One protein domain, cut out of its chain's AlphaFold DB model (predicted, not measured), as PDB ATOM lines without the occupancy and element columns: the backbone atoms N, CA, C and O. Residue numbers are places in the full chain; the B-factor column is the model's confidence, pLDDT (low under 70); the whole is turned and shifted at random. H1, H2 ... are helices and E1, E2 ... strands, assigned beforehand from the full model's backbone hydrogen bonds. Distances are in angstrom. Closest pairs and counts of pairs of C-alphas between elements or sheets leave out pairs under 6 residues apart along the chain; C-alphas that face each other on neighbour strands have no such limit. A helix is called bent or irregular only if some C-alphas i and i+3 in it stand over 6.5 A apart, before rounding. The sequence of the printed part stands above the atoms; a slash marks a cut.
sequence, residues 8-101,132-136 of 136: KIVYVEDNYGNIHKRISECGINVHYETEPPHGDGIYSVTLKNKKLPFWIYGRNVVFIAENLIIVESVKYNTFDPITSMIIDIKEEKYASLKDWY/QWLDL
ATOM      1  N   LYS A   8     -10.306  34.220 -35.079       94.12
ATOM      2  CA  LYS A   8     -10.734  35.204 -36.073       94.12
ATOM      3  C   LYS A   8     -10.625  34.661 -37.493       94.12
ATOM      4  O   LYS A   8      -9.567  34.192 -37.904       94.12
ATOM      5  N   ILE A   9     -11.703  34.813 -38.252       93.25
ATOM      6  CA  ILE A   9     -11.792  34.520 -39.682       93.25
ATOM      7  C   ILE A   9     -11.817  35.842 -40.458       93.25
ATOM      8  O   ILE A   9     -12.510  36.792 -40.083       93.25
ATOM      9  N   VAL A  10     -11.027  35.895 -41.533       86.81
ATOM     10  CA  VAL A  10     -10.907  37.074 -42.409       86.81
ATOM     11  C   VAL A  10     -11.845  36.999 -43.618       86.81
ATOM     12  O   VAL A  10     -12.266  38.046 -44.089       86.81
ATOM     13  N   TYR A  11     -12.193  35.791 -44.084       88.25
ATOM     14  CA  TYR A  11     -13.164  35.553 -45.160       88.25
ATOM     15  C   TYR A  11     -13.999  34.301 -44.866       88.25
ATOM     16  O   TYR A  11     -13.444  33.255 -44.523       88.25
ATOM     17  N   VAL A  12     -15.327  34.408 -44.989       91.50
ATOM     18  CA  VAL A  12     -16.268  33.303 -44.711       91.50
ATOM     19  C   VAL A  12     -16.392  32.307 -45.859       91.50
ATOM     20  O   VAL A  12     -16.572  31.117 -45.615       91.50
ATOM     21  N   GLU A  13     -16.280  32.791 -47.089       89.31
ATOM     22  CA  GLU A  13     -16.375  32.036 -48.335       89.31
ATOM     23  C   GLU A  13     -15.464  32.723 -49.356       89.31
ATOM     24  O   GLU A  13     -15.401  33.957 -49.399       89.31
ATOM     25  N   ASP A  14     -14.708  31.939 -50.125       82.81
ATOM     26  CA  ASP A  14     -13.842  32.470 -51.177       82.81
ATOM     27  C   ASP A  14     -14.610  32.773 -52.476       82.81
ATOM     28  O   ASP A  14     -15.788  32.457 -52.635       82.81
ATOM     29  N   ASN A  15     -13.920  33.353 -53.459       71.75
ATOM     30  CA  ASN A  15     -14.522  33.726 -54.746       71.75
ATOM     31  C   ASN A  15     -14.946  32.522 -55.617       71.75
ATOM     32  O   ASN A  15     -15.464  32.719 -56.716       71.75
ATOM     33  N   TYR A  16     -14.701  31.288 -55.168       80.44
ATOM     34  CA  TYR A  16     -15.104  30.045 -55.828       80.44
ATOM     35  C   TYR A  16     -16.266  29.351 -55.107       80.44
ATOM     36  O   TYR A  16     -16.692  28.277 -55.533       80.44
ATOM     37  N   GLY A  17     -16.778  29.955 -54.036       81.94
ATOM     38  CA  GLY A  17     -17.858  29.415 -53.226       81.94
ATOM     39  C   GLY A  17     -17.410  28.405 -52.166       81.94
ATOM     40  O   GLY A  17     -18.230  27.662 -51.622       81.94
ATOM     41  N   ASN A  18     -16.107  28.324 -51.869       88.38
ATOM     42  CA  ASN A  18     -15.616  27.434 -50.820       88.38
ATOM     43  C   ASN A  18     -15.790  28.094 -49.454       88.38
ATOM     44  O   ASN A  18     -15.103  29.061 -49.115       88.38
ATOM     45  N   ILE A  19     -16.681  27.528 -48.645       91.75
ATOM     46  CA  ILE A  19     -16.961  27.992 -47.285       91.75
ATOM     47  C   ILE A  19     -15.804  27.615 -46.348       91.75
ATOM     48  O   ILE A  19     -15.279  26.499 -46.385       91.75
ATOM     49  N   HIS A  20     -15.431  28.532 -45.452       92.75
ATOM     50  CA  HIS A  20     -14.423  28.289 -44.426       92.75
ATOM     51  C   HIS A  20     -14.806  27.081 -43.553       92.75
ATOM     52  O   HIS A  20     -15.898  27.021 -42.987       92.75
ATOM     53  N   LYS A  21     -13.874  26.138 -43.364       91.88
ATOM     54  CA  LYS A  21     -14.124  24.850 -42.691       91.88
ATOM     55  C   LYS A  21     -14.863  24.979 -41.351       91.88
ATOM     56  O   LYS A  21     -15.872  24.316 -41.155       91.88
ATOM     57  N   ARG A  22     -14.420  25.881 -40.466       91.44
ATOM     58  CA  ARG A  22     -15.054  26.097 -39.146       91.44
ATOM     59  C   ARG A  22     -16.507  26.587 -39.239       91.44
ATOM     60  O   ARG A  22     -17.332  26.206 -38.424       91.44
ATOM     61  N   ILE A  23     -16.827  27.410 -40.242       92.31
ATOM     62  CA  ILE A  23     -18.195  27.897 -40.498       92.31
ATOM     63  C   ILE A  23     -19.081  26.712 -40.905       92.31
ATOM     64  O   ILE A  23     -20.163  26.529 -40.349       92.31
ATOM     65  N   SER A  24     -18.565  25.859 -41.796       89.31
ATOM     66  CA  SER A  24     -19.235  24.632 -42.234       89.31
ATOM     67  C   SER A  24     -19.468  23.639 -41.084       89.31
ATOM     68  O   SER A  24     -20.575  23.127 -40.937       89.31
ATOM     69  N   GLU A  25     -18.467  23.411 -40.226       91.19
ATOM     70  CA  GLU A  25     -18.557  22.504 -39.067       91.19
ATOM     71  C   GLU A  25     -19.604  22.947 -38.036       91.19
ATOM     72  O   GLU A  25     -20.280  22.107 -37.446       91.19
ATOM     73  N   CYS A  26     -19.792  24.257 -37.861       89.75
ATOM     74  CA  CYS A  26     -20.822  24.806 -36.980       89.75
ATOM     75  C   CYS A  26     -22.227  24.826 -37.617       89.75
ATOM     76  O   CYS A  26     -23.182  25.259 -36.976       89.75
ATOM     77  N   GLY A  27     -22.389  24.386 -38.870       89.19
ATOM     78  CA  GLY A  27     -23.685  24.396 -39.557       89.19
ATOM     79  C   GLY A  27     -24.157  25.791 -39.982       89.19
ATOM     80  O   GLY A  27     -25.358  26.007 -40.170       89.19
ATOM     81  N   ILE A  28     -23.226  26.734 -40.139       92.75
ATOM     82  CA  ILE A  28     -23.497  28.042 -40.729       92.75
ATOM     83  C   ILE A  28     -23.367  27.912 -42.246       92.75
ATOM     84  O   ILE A  28     -22.327  27.499 -42.759       92.75
ATOM     85  N   ASN A  29     -24.403  28.323 -42.970       93.44
ATOM     86  CA  ASN A  29     -24.338  28.477 -44.418       93.44
ATOM     87  C   ASN A  29     -24.265  29.960 -44.752       93.44
ATOM     88  O   ASN A  29     -25.036  30.757 -44.212       93.44
ATOM     89  N   VAL A  30     -23.353  30.316 -45.648       94.25
ATOM     90  CA  VAL A  30     -23.200  31.678 -46.154       94.25
ATOM     91  C   VAL A  30     -23.429  31.691 -47.657       94.25
ATOM     92  O   VAL A  30     -23.243  30.675 -48.322       94.25
ATOM     93  N   HIS A  31     -23.877  32.828 -48.168       93.81
ATOM     94  CA  HIS A  31     -23.976  33.076 -49.595       93.81
ATOM     95  C   HIS A  31     -23.493  34.488 -49.877       93.81
ATOM     96  O   HIS A  31     -24.019  35.438 -49.291       93.81
ATOM     97  N   TYR A  32     -22.501  34.624 -50.751       94.12
ATOM     98  CA  TYR A  32     -22.057  35.923 -51.237       94.12
ATOM     99  C   TYR A  32     -23.212  36.691 -51.896       94.12
ATOM    100  O   TYR A  32     -23.861  36.193 -52.812       94.12
ATOM    101  N   GLU A  33     -23.448  37.921 -51.446       95.25
ATOM    102  CA  GLU A  33     -24.486  38.803 -51.990       95.25
ATOM    103  C   GLU A  33     -23.857  39.922 -52.826       95.25
ATOM    104  O   GLU A  33     -24.272  40.187 -53.955       95.25
ATOM    105  N   THR A  34     -22.863  40.618 -52.268       94.75
ATOM    106  CA  THR A  34     -22.282  41.831 -52.862       94.75
ATOM    107  C   THR A  34     -21.007  42.253 -52.124       94.75
ATOM    108  O   THR A  34     -20.650  41.663 -51.111       94.75
ATOM    109  N   GLU A  35     -20.339  43.306 -52.582       94.25
ATOM    110  CA  GLU A  35     -19.211  43.950 -51.907       94.25
ATOM    111  C   GLU A  35     -19.282  45.473 -52.136       94.25
ATOM    112  O   GLU A  35     -19.682  45.916 -53.221       94.25
ATOM    113  N   PRO A  36     -18.941  46.313 -51.143       91.75
ATOM    114  CA  PRO A  36     -18.828  47.744 -51.367       91.75
ATOM    115  C   PRO A  36     -17.565  48.059 -52.185       91.75
ATOM    116  O   PRO A  36     -16.593  47.300 -52.140       91.75
ATOM    117  N   PRO A  37     -17.512  49.209 -52.882       88.75
ATOM    118  CA  PRO A  37     -16.309  49.627 -53.594       88.75
ATOM    119  C   PRO A  37     -15.091  49.640 -52.659       88.75
ATOM    120  O   PRO A  37     -15.066  50.383 -51.679       88.75
ATOM    121  N   HIS A  38     -14.084  48.823 -52.977       85.94
ATOM    122  CA  HIS A  38     -12.862  48.647 -52.178       85.94
ATOM    123  C   HIS A  38     -13.068  48.094 -50.755       85.94
ATOM    124  O   HIS A  38     -12.236  48.355 -49.883       85.94
ATOM    125  N   GLY A  39     -14.145  47.349 -50.491       87.44
ATOM    126  CA  GLY A  39     -14.325  46.657 -49.213       87.44
ATOM    127  C   GLY A  39     -14.459  45.147 -49.352       87.44
ATOM    128  O   GLY A  39     -14.264  44.584 -50.420       87.44
ATOM    129  N   ASP A  40     -14.749  44.500 -48.227       92.88
ATOM    130  CA  ASP A  40     -14.869  43.046 -48.147       92.88
ATOM    131  C   ASP A  40     -16.254  42.568 -48.592       92.88
ATOM    132  O   ASP A  40     -17.244  43.294 -48.457       92.88
ATOM    133  N   GLY A  41     -16.322  41.314 -49.043       93.56
ATOM    134  CA  GLY A  41     -17.576  40.657 -49.393       93.56
ATOM    135  C   GLY A  41     -18.601  40.700 -48.260       93.56
ATOM    136  O   GLY A  41     -18.262  40.665 -47.073       93.56
ATOM    137  N   ILE A  42     -19.868  40.769 -48.642       95.94
ATOM    138  CA  ILE A  42     -21.036  40.777 -47.773       95.94
ATOM    139  C   ILE A  42     -21.881  39.558 -48.116       95.94
ATOM    140  O   ILE A  42     -22.144  39.271 -49.284       95.94
ATOM    141  N   TYR A  43     -22.309  38.852 -47.079       96.19
ATOM    142  CA  TYR A  43     -22.902  37.533 -47.194       96.19
ATOM    143  C   TYR A  43     -24.237  37.488 -46.460       96.19
ATOM    144  O   TYR A  43     -24.365  37.996 -45.339       96.19
ATOM    145  N   SER A  44     -25.230  36.833 -47.054       96.75
ATOM    146  CA  SER A  44     -26.367  36.359 -46.276       96.75
ATOM    147  C   SER A  44     -26.003  35.088 -45.527       96.75
ATOM    148  O   SER A  44     -25.147  34.317 -45.951       96.75
ATOM    149  N   VAL A  45     -26.641  34.894 -44.374       96.00
ATOM    150  CA  VAL A  45     -26.334  33.789 -43.466       96.00
ATOM    151  C   VAL A  45     -27.604  33.023 -43.154       96.00
ATOM    152  O   VAL A  45     -28.640  33.616 -42.841       96.00
ATOM    153  N   THR A  46     -27.504  31.701 -43.213       95.19
ATOM    154  CA  THR A  46     -28.561  30.776 -42.822       95.19
ATOM    155  C   THR A  46     -28.041  29.827 -41.746       95.19
ATOM    156  O   THR A  46     -27.066  29.108 -41.965       95.19
ATOM    157  N   LEU A  47     -28.716  29.797 -40.597       93.19
ATOM    158  CA  LEU A  47     -28.464  28.861 -39.501       93.19
ATOM    159  C   LEU A  47     -29.568  27.808 -39.518       93.19
ATOM    160  O   LEU A  47     -30.738  28.161 -39.416       93.19
ATOM    161  N   LYS A  48     -29.220  26.529 -39.721       86.44
ATOM    162  CA  LYS A  48     -30.176  25.398 -39.748       86.44
ATOM    163  C   LYS A  48     -31.479  25.681 -40.539       86.44
ATOM    164  O   LYS A  48     -32.575  25.320 -40.118       86.44
ATOM    165  N   ASN A  49     -31.351  26.286 -41.724       87.50
ATOM    166  CA  ASN A  49     -32.440  26.698 -42.636       87.50
ATOM    167  C   ASN A  49     -33.221  27.976 -42.264       87.50
ATOM    168  O   ASN A  49     -34.178  28.317 -42.958       87.50
ATOM    169  N   LYS A  50     -32.806  28.721 -41.236       94.44
ATOM    170  CA  LYS A  50     -33.353  30.040 -40.887       94.44
ATOM    171  C   LYS A  50     -32.394  31.154 -41.286       94.44
ATOM    172  O   LYS A  50     -31.205  31.098 -40.975       94.44
ATOM    173  N   LYS A  51     -32.901  32.173 -41.979       96.00
ATOM    174  CA  LYS A  51     -32.091  33.291 -42.482       96.00
ATOM    175  C   LYS A  51     -31.937  34.372 -41.408       96.00
ATOM    176  O   LYS A  51     -32.938  34.835 -40.869       96.00
ATOM    177  N   LEU A  52     -30.707  34.826 -41.150       97.81
ATOM    178  CA  LEU A  52     -30.471  36.002 -40.302       97.81
ATOM    179  C   LEU A  52     -31.100  37.248 -40.938       97.81
ATOM    180  O   LEU A  52     -30.918  37.433 -42.142       97.81
ATOM    181  N   PRO A  53     -31.745  38.155 -40.181       97.75
ATOM    182  CA  PRO A  53     -32.418  39.345 -40.722       97.75
ATOM    183  C   PRO A  53     -31.458  40.486 -41.124       97.75
ATOM    184  O   PRO A  53     -31.853  41.648 -41.220       97.75
ATOM    185  N   PHE A  54     -30.185  40.166 -41.345       98.19
ATOM    186  CA  PHE A  54     -29.114  41.072 -41.742       98.19
ATOM    187  C   PHE A  54     -28.070  40.306 -42.559       98.19
ATOM    188  O   PHE A  54     -28.052  39.072 -42.575       98.19
ATOM    189  N   TRP A  55     -27.209  41.039 -43.257       98.06
ATOM    190  CA  TRP A  55     -26.021  40.472 -43.891       98.06
ATOM    191  C   TRP A  55     -24.797  40.689 -43.011       98.06
ATOM    192  O   TRP A  55     -24.781  41.610 -42.192       98.06
ATOM    193  N   ILE A  56     -23.779  39.850 -43.185       97.38
ATOM    194  CA  ILE A  56     -22.499  39.970 -42.483       97.38
ATOM    195  C   ILE A  56     -21.390  40.330 -43.462       97.38
ATOM    196  O   ILE A  56     -21.411  39.888 -44.609       97.38
ATOM    197  N   TYR A  57     -20.399  41.082 -43.007       96.31
ATOM    198  CA  TYR A  57     -19.137  41.177 -43.729       96.31
ATOM    199  C   TYR A  57     -18.344  39.878 -43.579       96.31
ATOM    200  O   TYR A  57     -18.339  39.259 -42.516       96.31
ATOM    201  N   GLY A  58     -17.622  39.491 -44.630       94.06
ATOM    202  CA  GLY A  58     -16.709  38.349 -44.600       94.06
ATOM    203  C   GLY A  58     -15.506  38.560 -43.683       94.06
ATOM    204  O   GLY A  58     -14.891  37.580 -43.272       94.06
ATOM    205  N   ARG A  59     -15.215  39.817 -43.326       92.56
ATOM    206  CA  ARG A  59     -14.176  40.199 -42.371       92.56
ATOM    207  C   ARG A  59     -14.661  40.144 -40.926       92.56
ATOM    208  O   ARG A  59     -15.836  40.336 -40.633       92.56
ATOM    209  N   ASN A  60     -13.704  40.004 -40.011       92.00
ATOM    210  CA  ASN A  60     -13.936  40.101 -38.568       92.00
ATOM    211  C   ASN A  60     -15.038  39.153 -38.061       92.00
ATOM    212  O   ASN A  60     -15.774  39.502 -37.144       92.00
ATOM    213  N   VAL A  61     -15.115  37.941 -38.617       95.88
ATOM    214  CA  VAL A  61     -15.945  36.872 -38.050       95.88
ATOM    215  C   VAL A  61     -15.157  36.222 -36.920       95.88
ATOM    216  O   VAL A  61     -14.198  35.486 -37.157       95.88
ATOM    217  N   VAL A  62     -15.508  36.561 -35.682       96.44
ATOM    218  CA  VAL A  62     -14.738  36.194 -34.489       96.44
ATOM    219  C   VAL A  62     -15.519  35.204 -33.650       96.44
ATOM    220  O   VAL A  62     -16.537  35.543 -33.059       96.44
ATOM    221  N   PHE A  63     -15.011  33.984 -33.564       95.12
ATOM    222  CA  PHE A  63     -15.472  32.997 -32.602       95.12
ATOM    223  C   PHE A  63     -14.970  33.387 -31.222       95.12
ATOM    224  O   PHE A  63     -13.764  33.527 -31.021       95.12
ATOM    225  N   ILE A  64     -15.906  33.548 -30.294       92.62
ATOM    226  CA  ILE A  64     -15.632  33.820 -28.880       92.62
ATOM    227  C   ILE A  64     -15.912  32.596 -27.996       92.62
ATOM    228  O   ILE A  64     -15.494  32.543 -26.848       92.62
ATOM    229  N   ALA A  65     -16.600  31.596 -28.552       89.75
ATOM    230  CA  ALA A  65     -16.735  30.249 -28.017       89.75
ATOM    231  C   ALA A  65     -16.944  29.273 -29.190       89.75
ATOM    232  O   ALA A  65     -16.899  29.667 -30.356       89.75
ATOM    233  N   GLU A  66     -17.206  27.997 -28.901       88.94
ATOM    234  CA  GLU A  66     -17.485  26.985 -29.930       88.94
ATOM    235  C   GLU A  66     -18.679  27.363 -30.827       88.94
ATOM    236  O   GLU A  66     -18.597  27.220 -32.044       88.94
ATOM    237  N   ASN A  67     -19.747  27.912 -30.235       91.50
ATOM    238  CA  ASN A  67     -21.011  28.212 -30.923       91.50
ATOM    239  C   ASN A  67     -21.381  29.702 -30.936       91.50
ATOM    240  O   ASN A  67     -22.477  30.052 -31.367       91.50
ATOM    241  N   LEU A  68     -20.492  30.574 -30.458       94.12
ATOM    242  CA  LEU A  68     -20.745  32.010 -30.359       94.12
ATOM    243  C   LEU A  68     -19.803  32.771 -31.276       94.12
ATOM    244  O   LEU A  68     -18.579  32.652 -31.150       94.12
ATOM    245  N   ILE A  69     -20.380  33.583 -32.158       95.88
ATOM    246  CA  ILE A  69     -19.625  34.439 -33.072       95.88
ATOM    247  C   ILE A  69     -20.029  35.899 -32.918       95.88
ATOM    248  O   ILE A  69     -21.204  36.219 -32.755       95.88
ATOM    249  N   ILE A  70     -19.043  36.783 -33.018       97.38
ATOM    250  CA  ILE A  70     -19.236  38.212 -33.231       97.38
ATOM    251  C   ILE A  70     -18.941  38.504 -34.696       97.38
ATOM    252  O   ILE A  70     -17.928  38.053 -35.235       97.38
ATOM    253  N   VAL A  71     -19.833  39.251 -35.338       97.81
ATOM    254  CA  VAL A  71     -19.728  39.611 -36.753       97.81
ATOM    255  C   VAL A  71     -20.003  41.092 -36.953       97.81
ATOM    256  O   VAL A  71     -20.796  41.698 -36.229       97.81
ATOM    257  N   GLU A  72     -19.383  41.670 -37.975       97.62
ATOM    258  CA  GLU A  72     -19.828  42.948 -38.524       97.62
ATOM    259  C   GLU A  72     -21.014  42.716 -39.453       97.62
ATOM    260  O   GLU A  72     -20.980  41.826 -40.300       97.62
ATOM    261  N   SER A  73     -22.058  43.523 -39.305       97.81
ATOM    262  CA  SER A  73     -23.321  43.354 -40.011       97.81
ATOM    263  C   SER A  73     -23.858  44.654 -40.589       97.81
ATOM    264  O   SER A  73     -23.554  45.747 -40.103       97.81
ATOM    265  N   VAL A  74     -24.712  44.504 -41.596       97.94
ATOM    266  CA  VAL A  74     -25.465  45.573 -42.256       97.94
ATOM    267  C   VAL A  74     -26.882  45.098 -42.549       97.94
ATOM    268  O   VAL A  74     -27.161  43.898 -42.633       97.94
ATOM    269  N   LYS A  75     -27.803  46.043 -42.740       97.81
ATOM    270  CA  LYS A  75     -29.134  45.701 -43.253       97.81
ATOM    271  C   LYS A  75     -29.006  45.153 -44.674       97.81
ATOM    272  O   LYS A  75     -28.065  45.482 -45.399       97.81
ATOM    273  N   TYR A  76     -29.981  44.355 -45.094       97.38
ATOM    274  CA  TYR A  76     -30.034  43.882 -46.475       97.38
ATOM    275  C   TYR A  76     -29.970  45.036 -47.471       97.38
ATOM    276  O   TYR A  76     -30.623  46.062 -47.279       97.38
ATOM    277  N   ASN A  77     -29.229  44.824 -48.556       96.00
ATOM    278  CA  ASN A  77     -29.032  45.787 -49.640       96.00
ATOM    279  C   ASN A  77     -28.401  47.118 -49.187       96.00
ATOM    280  O   ASN A  77     -28.650  48.156 -49.797       96.00
ATOM    281  N   THR A  78     -27.604  47.105 -48.115       96.00
ATOM    282  CA  THR A  78     -26.862  48.279 -47.629       96.00
ATOM    283  C   THR A  78     -25.403  47.931 -47.355       96.00
ATOM    284  O   THR A  78     -25.068  46.761 -47.180       96.00
ATOM    285  N   PHE A  79     -24.547  48.952 -47.298       95.25
ATOM    286  CA  PHE A  79     -23.148  48.851 -46.854       95.25
ATOM    287  C   PHE A  79     -22.909  49.600 -45.533       95.25
ATOM    288  O   PHE A  79     -21.865  49.463 -44.904       95.25
ATOM    289  N   ASP A  80     -23.881  50.401 -45.104       93.81
ATOM    290  CA  ASP A  80     -23.831  51.212 -43.901       93.81
ATOM    291  C   ASP A  80     -25.258  51.452 -43.357       93.81
ATOM    292  O   ASP A  80     -26.237  51.340 -44.104       93.81
ATOM    293  N   PRO A  81     -25.407  51.767 -42.058       94.75
ATOM    294  CA  PRO A  81     -24.371  51.736 -41.028       94.75
ATOM    295  C   PRO A  81     -23.959  50.301 -40.671       94.75
ATOM    296  O   PRO A  81     -24.797  49.400 -40.599       94.75
ATOM    297  N   ILE A  82     -22.666  50.108 -40.403       96.00
ATOM    298  CA  ILE A  82     -22.139  48.845 -39.876       96.00
ATOM    299  C   ILE A  82     -22.501  48.751 -38.396       96.00
ATOM    300  O   ILE A  82     -22.385  49.729 -37.656       96.00
ATOM    301  N   THR A  83     -22.923  47.572 -37.951       97.25
ATOM    302  CA  THR A  83     -23.158  47.272 -36.533       97.25
ATOM    303  C   THR A  83     -22.609  45.898 -36.188       97.25
ATOM    304  O   THR A  83     -22.609  45.003 -37.032       97.25
ATOM    305  N   SER A  84     -22.142  45.712 -34.958       98.12
ATOM    306  CA  SER A  84     -21.708  44.397 -34.492       98.12
ATOM    307  C   SER A  84     -22.903  43.592 -33.975       98.12
ATOM    308  O   SER A  84     -23.761  44.114 -33.256       98.12
ATOM    309  N   MET A  85     -22.942  42.312 -34.332       98.12
ATOM    310  CA  MET A  85     -23.928  41.344 -33.848       98.12
ATOM    311  C   MET A  85     -23.205  40.213 -33.134       98.12
ATOM    312  O   MET A  85     -22.110  39.830 -33.549       98.12
ATOM    313  N   ILE A  86     -23.833  39.661 -32.102       97.50
ATOM    314  CA  ILE A  86     -23.447  38.376 -31.517       97.50
ATOM    315  C   ILE A  86     -24.474  37.345 -31.966       97.50
ATOM    316  O   ILE A  86     -25.669  37.630 -31.954       97.50
ATOM    317  N   ILE A  87     -24.020  36.172 -32.389       97.44
ATOM    318  CA  ILE A  87     -24.870  35.077 -32.853       97.44
ATOM    319  C   ILE A  87     -24.531  33.831 -32.038       97.44
ATOM    320  O   ILE A  87     -23.369  33.429 -31.982       97.44
ATOM    321  N   ASP A  88     -25.559  33.222 -31.454       95.75
ATOM    322  CA  ASP A  88     -25.516  31.870 -30.913       95.75
ATOM    323  C   ASP A  88     -26.024  30.893 -31.973       95.75
ATOM    324  O   ASP A  88     -27.213  30.819 -32.296       95.75
ATOM    325  N   ILE A  89     -25.082  30.149 -32.543       95.06
ATOM    326  CA  ILE A  89     -25.318  29.192 -33.621       95.06
ATOM    327  C   ILE A  89     -26.109  27.985 -33.109       95.06
ATOM    328  O   ILE A  89     -26.940  27.415 -33.825       95.06
ATOM    329  N   LYS A  90     -25.850  27.578 -31.863       93.12
ATOM    330  CA  LYS A  90     -26.467  26.397 -31.270       93.12
ATOM    331  C   LYS A  90     -27.925  26.678 -30.939       93.12
ATOM    332  O   LYS A  90     -28.775  25.867 -31.313       93.12
ATOM    333  N   GLU A  91     -28.193  27.808 -30.299       94.38
ATOM    334  CA  GLU A  91     -29.531  28.203 -29.850       94.38
ATOM    335  C   GLU A  91     -30.336  28.944 -30.932       94.38
ATOM    336  O   GLU A  91     -31.512  29.227 -30.726       94.38
ATOM    337  N   GLU A  92     -29.734  29.214 -32.099       94.81
ATOM    338  CA  GLU A  92     -30.345  29.958 -33.211       94.81
ATOM    339  C   GLU A  92     -30.817  31.356 -32.793       94.81
ATOM    340  O   GLU A  92     -31.922  31.788 -33.129       94.81
ATOM    341  N   LYS A  93     -29.972  32.070 -32.045       96.62
ATOM    342  CA  LYS A  93     -30.284  33.409 -31.537       96.62
ATOM    343  C   LYS A  93     -29.241  34.413 -31.961       96.62
ATOM    344  O   LYS A  93     -28.105  34.072 -32.284       96.62
ATOM    345  N   TYR A  94     -29.616  35.677 -31.915       98.19
ATOM    346  CA  TYR A  94     -28.685  36.774 -32.117       98.19
ATOM    347  C   TYR A  94     -29.019  37.948 -31.205       98.19
ATOM    348  O   TYR A  94     -30.152  38.112 -30.758       98.19
ATOM    349  N   ALA A  95     -28.027  38.787 -30.946       98.19
ATOM    350  CA  ALA A  95     -28.178  40.028 -30.213       98.19
ATOM    351  C   ALA A  95     -27.460  41.156 -30.954       98.19
ATOM    352  O   ALA A  95     -26.323  41.006 -31.411       98.19
ATOM    353  N   SER A  96     -28.120  42.310 -31.057       97.19
ATOM    354  CA  SER A  96     -27.498  43.512 -31.608       97.19
ATOM    355  C   SER A  96     -26.720  44.261 -30.538       97.19
ATOM    356  O   SER A  96     -27.261  44.595 -29.483       97.19
ATOM    357  N   LEU A  97     -25.477  44.621 -30.860       96.56
ATOM    358  CA  LEU A  97     -24.655  45.492 -30.021       96.56
ATOM    359  C   LEU A  97     -24.919  46.981 -30.276       96.56
ATOM    360  O   LEU A  97     -24.266  47.832 -29.675       96.56
ATOM    361  N   LYS A  98     -25.900  47.299 -31.140       93.94
ATOM    362  CA  LYS A  98     -26.408  48.643 -31.493       93.94
ATOM    363  C   LYS A  98     -25.420  49.561 -32.216       93.94
ATOM    364  O   LYS A  98     -25.848  50.495 -32.882       93.94
ATOM    365  N   ASP A  99     -24.129  49.282 -32.115       95.69
ATOM    366  CA  ASP A  99     -23.030  50.055 -32.674       95.69
ATOM    367  C   ASP A  99     -21.969  49.133 -33.287       95.69
ATOM    368  O   ASP A  99     -22.014  47.910 -33.137       95.69
ATOM    369  N   TRP A 100     -21.017  49.725 -34.003       96.81
ATOM    370  CA  TRP A 100     -19.881  49.014 -34.585       96.81
ATOM    371  C   TRP A 100     -18.719  48.904 -33.592       96.81
ATOM    372  O   TRP A 100     -18.221  49.920 -33.106       96.81
ATOM    373  N   TYR A 101     -18.256  47.680 -33.343       97.06
ATOM    374  CA  TYR A 101     -17.102  47.363 -32.501       97.06
ATOM    375  C   TYR A 101     -16.127  46.450 -33.270       97.06
ATOM    376  O   TYR A 101     -16.228  45.227 -33.164       97.06
ATOM    377  N   GLN A 132     -29.488  41.260 -25.018       96.94
ATOM    378  CA  GLN A 132     -30.880  41.154 -25.459       96.94
ATOM    379  C   GLN A 132     -30.977  40.203 -26.656       96.94
ATOM    380  O   GLN A 132     -30.900  40.634 -27.809       96.94
ATOM    381  N   TRP A 133     -31.122  38.912 -26.363       98.00
ATOM    382  CA  TRP A 133     -31.249  37.856 -27.363       98.00
ATOM    383  C   TRP A 133     -32.606  37.867 -28.070       98.00
ATOM    384  O   TRP A 133     -33.656  38.021 -27.445       98.00
ATOM    385  N   LEU A 134     -32.565  37.654 -29.381       97.75
ATOM    386  CA  LEU A 134     -33.712  37.445 -30.253       97.75
ATOM    387  C   LEU A 134     -33.586  36.070 -30.908       97.75
ATOM    388  O   LEU A 134     -32.519  35.725 -31.421       97.75
ATOM    389  N   ASP A 135     -34.675  35.309 -30.900       96.44
ATOM    390  CA  ASP A 135     -34.760  34.037 -31.616       96.44
ATOM    391  C   ASP A 135     -34.860  34.279 -33.136       96.44
ATOM    392  O   ASP A 135     -35.416  35.293 -33.580       96.44
ATOM    393  N   LEU A 136     -34.322  33.344 -33.926       91.31
ATOM    394  CA  LEU A 136     -34.475  33.288 -35.387       91.31
ATOM    395  C   LEU A 136     -35.724  32.535 -35.841       91.31
ATOM    396  O   LEU A 136     -36.050  31.470 -35.254       91.31
TER     397      LEU A 136
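This is residues 8 to 101 and 132 to 136 of the 136 residues of an uncharacterized protein of Eubacterium brachy ATCC 33089 (UniProt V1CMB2). One strongly twisted sheet of seven strands folds round at its bent strand E3 into a loose, half-open roll, with the hairpin of E1 and E2 on one side and E4 to E7 on the other. The unnamed residues 8 to 20 run from the edge of E4 to the short helix H1, which only grazes the sheet. The 99 printed residues, under half in named elements, hold H1, then E1 to E7; the class is mostly strand, and the branched sheet is antiparallel. The whole is compact, with a radius of gyration of the C-alphas of 12.2 A and spans of 34 by 29 by 23 A.

Residues 8 to 9 pair antiparallel with residues 61 to 62 of E4, residues 61 to 63. H1, residues 21 to 25, grazes the sheet with residues 22 to 24; its one O i to N i+4 pair is within hydrogen-bond range. E1, residues 28 to 34, E2, residues 42 to 47, and E3, residues 50 to 57, form a meander, each strand the antiparallel neighbour of the one before, with N 31 and O 44 at 3.0 A and N 52 and O 45 at 2.9 A. E3 bends by 78 degrees at residue 53. E5, residues 68 to 74, has E3 and E4 on one side, with N 57 and O 72 at 2.9 A and N 62 and O 70 at 2.9 A. On its other side is E6, residues 83 to 88, with N 71 and O 85 at 3.0 A. E7, residues 93 to 96, follows, with N 86 and O 95 at 2.9 A; E4 to E7 form a second meander. E1 and E4 are apart.

H1 begins at C-alpha 21 (-14.124, 24.850, -42.691). E1 is 18.4 A long, E2 16.3 A, E3 18.3 A, E5 18.6 A and E6 16.6 A. E7 ends at C-alpha 96 (-27.498, 43.512, -31.608).

Residues 102 to 131 are not printed; C-alphas 101 and 132 are 16.7 A apart. No link is long. No printed residue is under 70 in pLDDT.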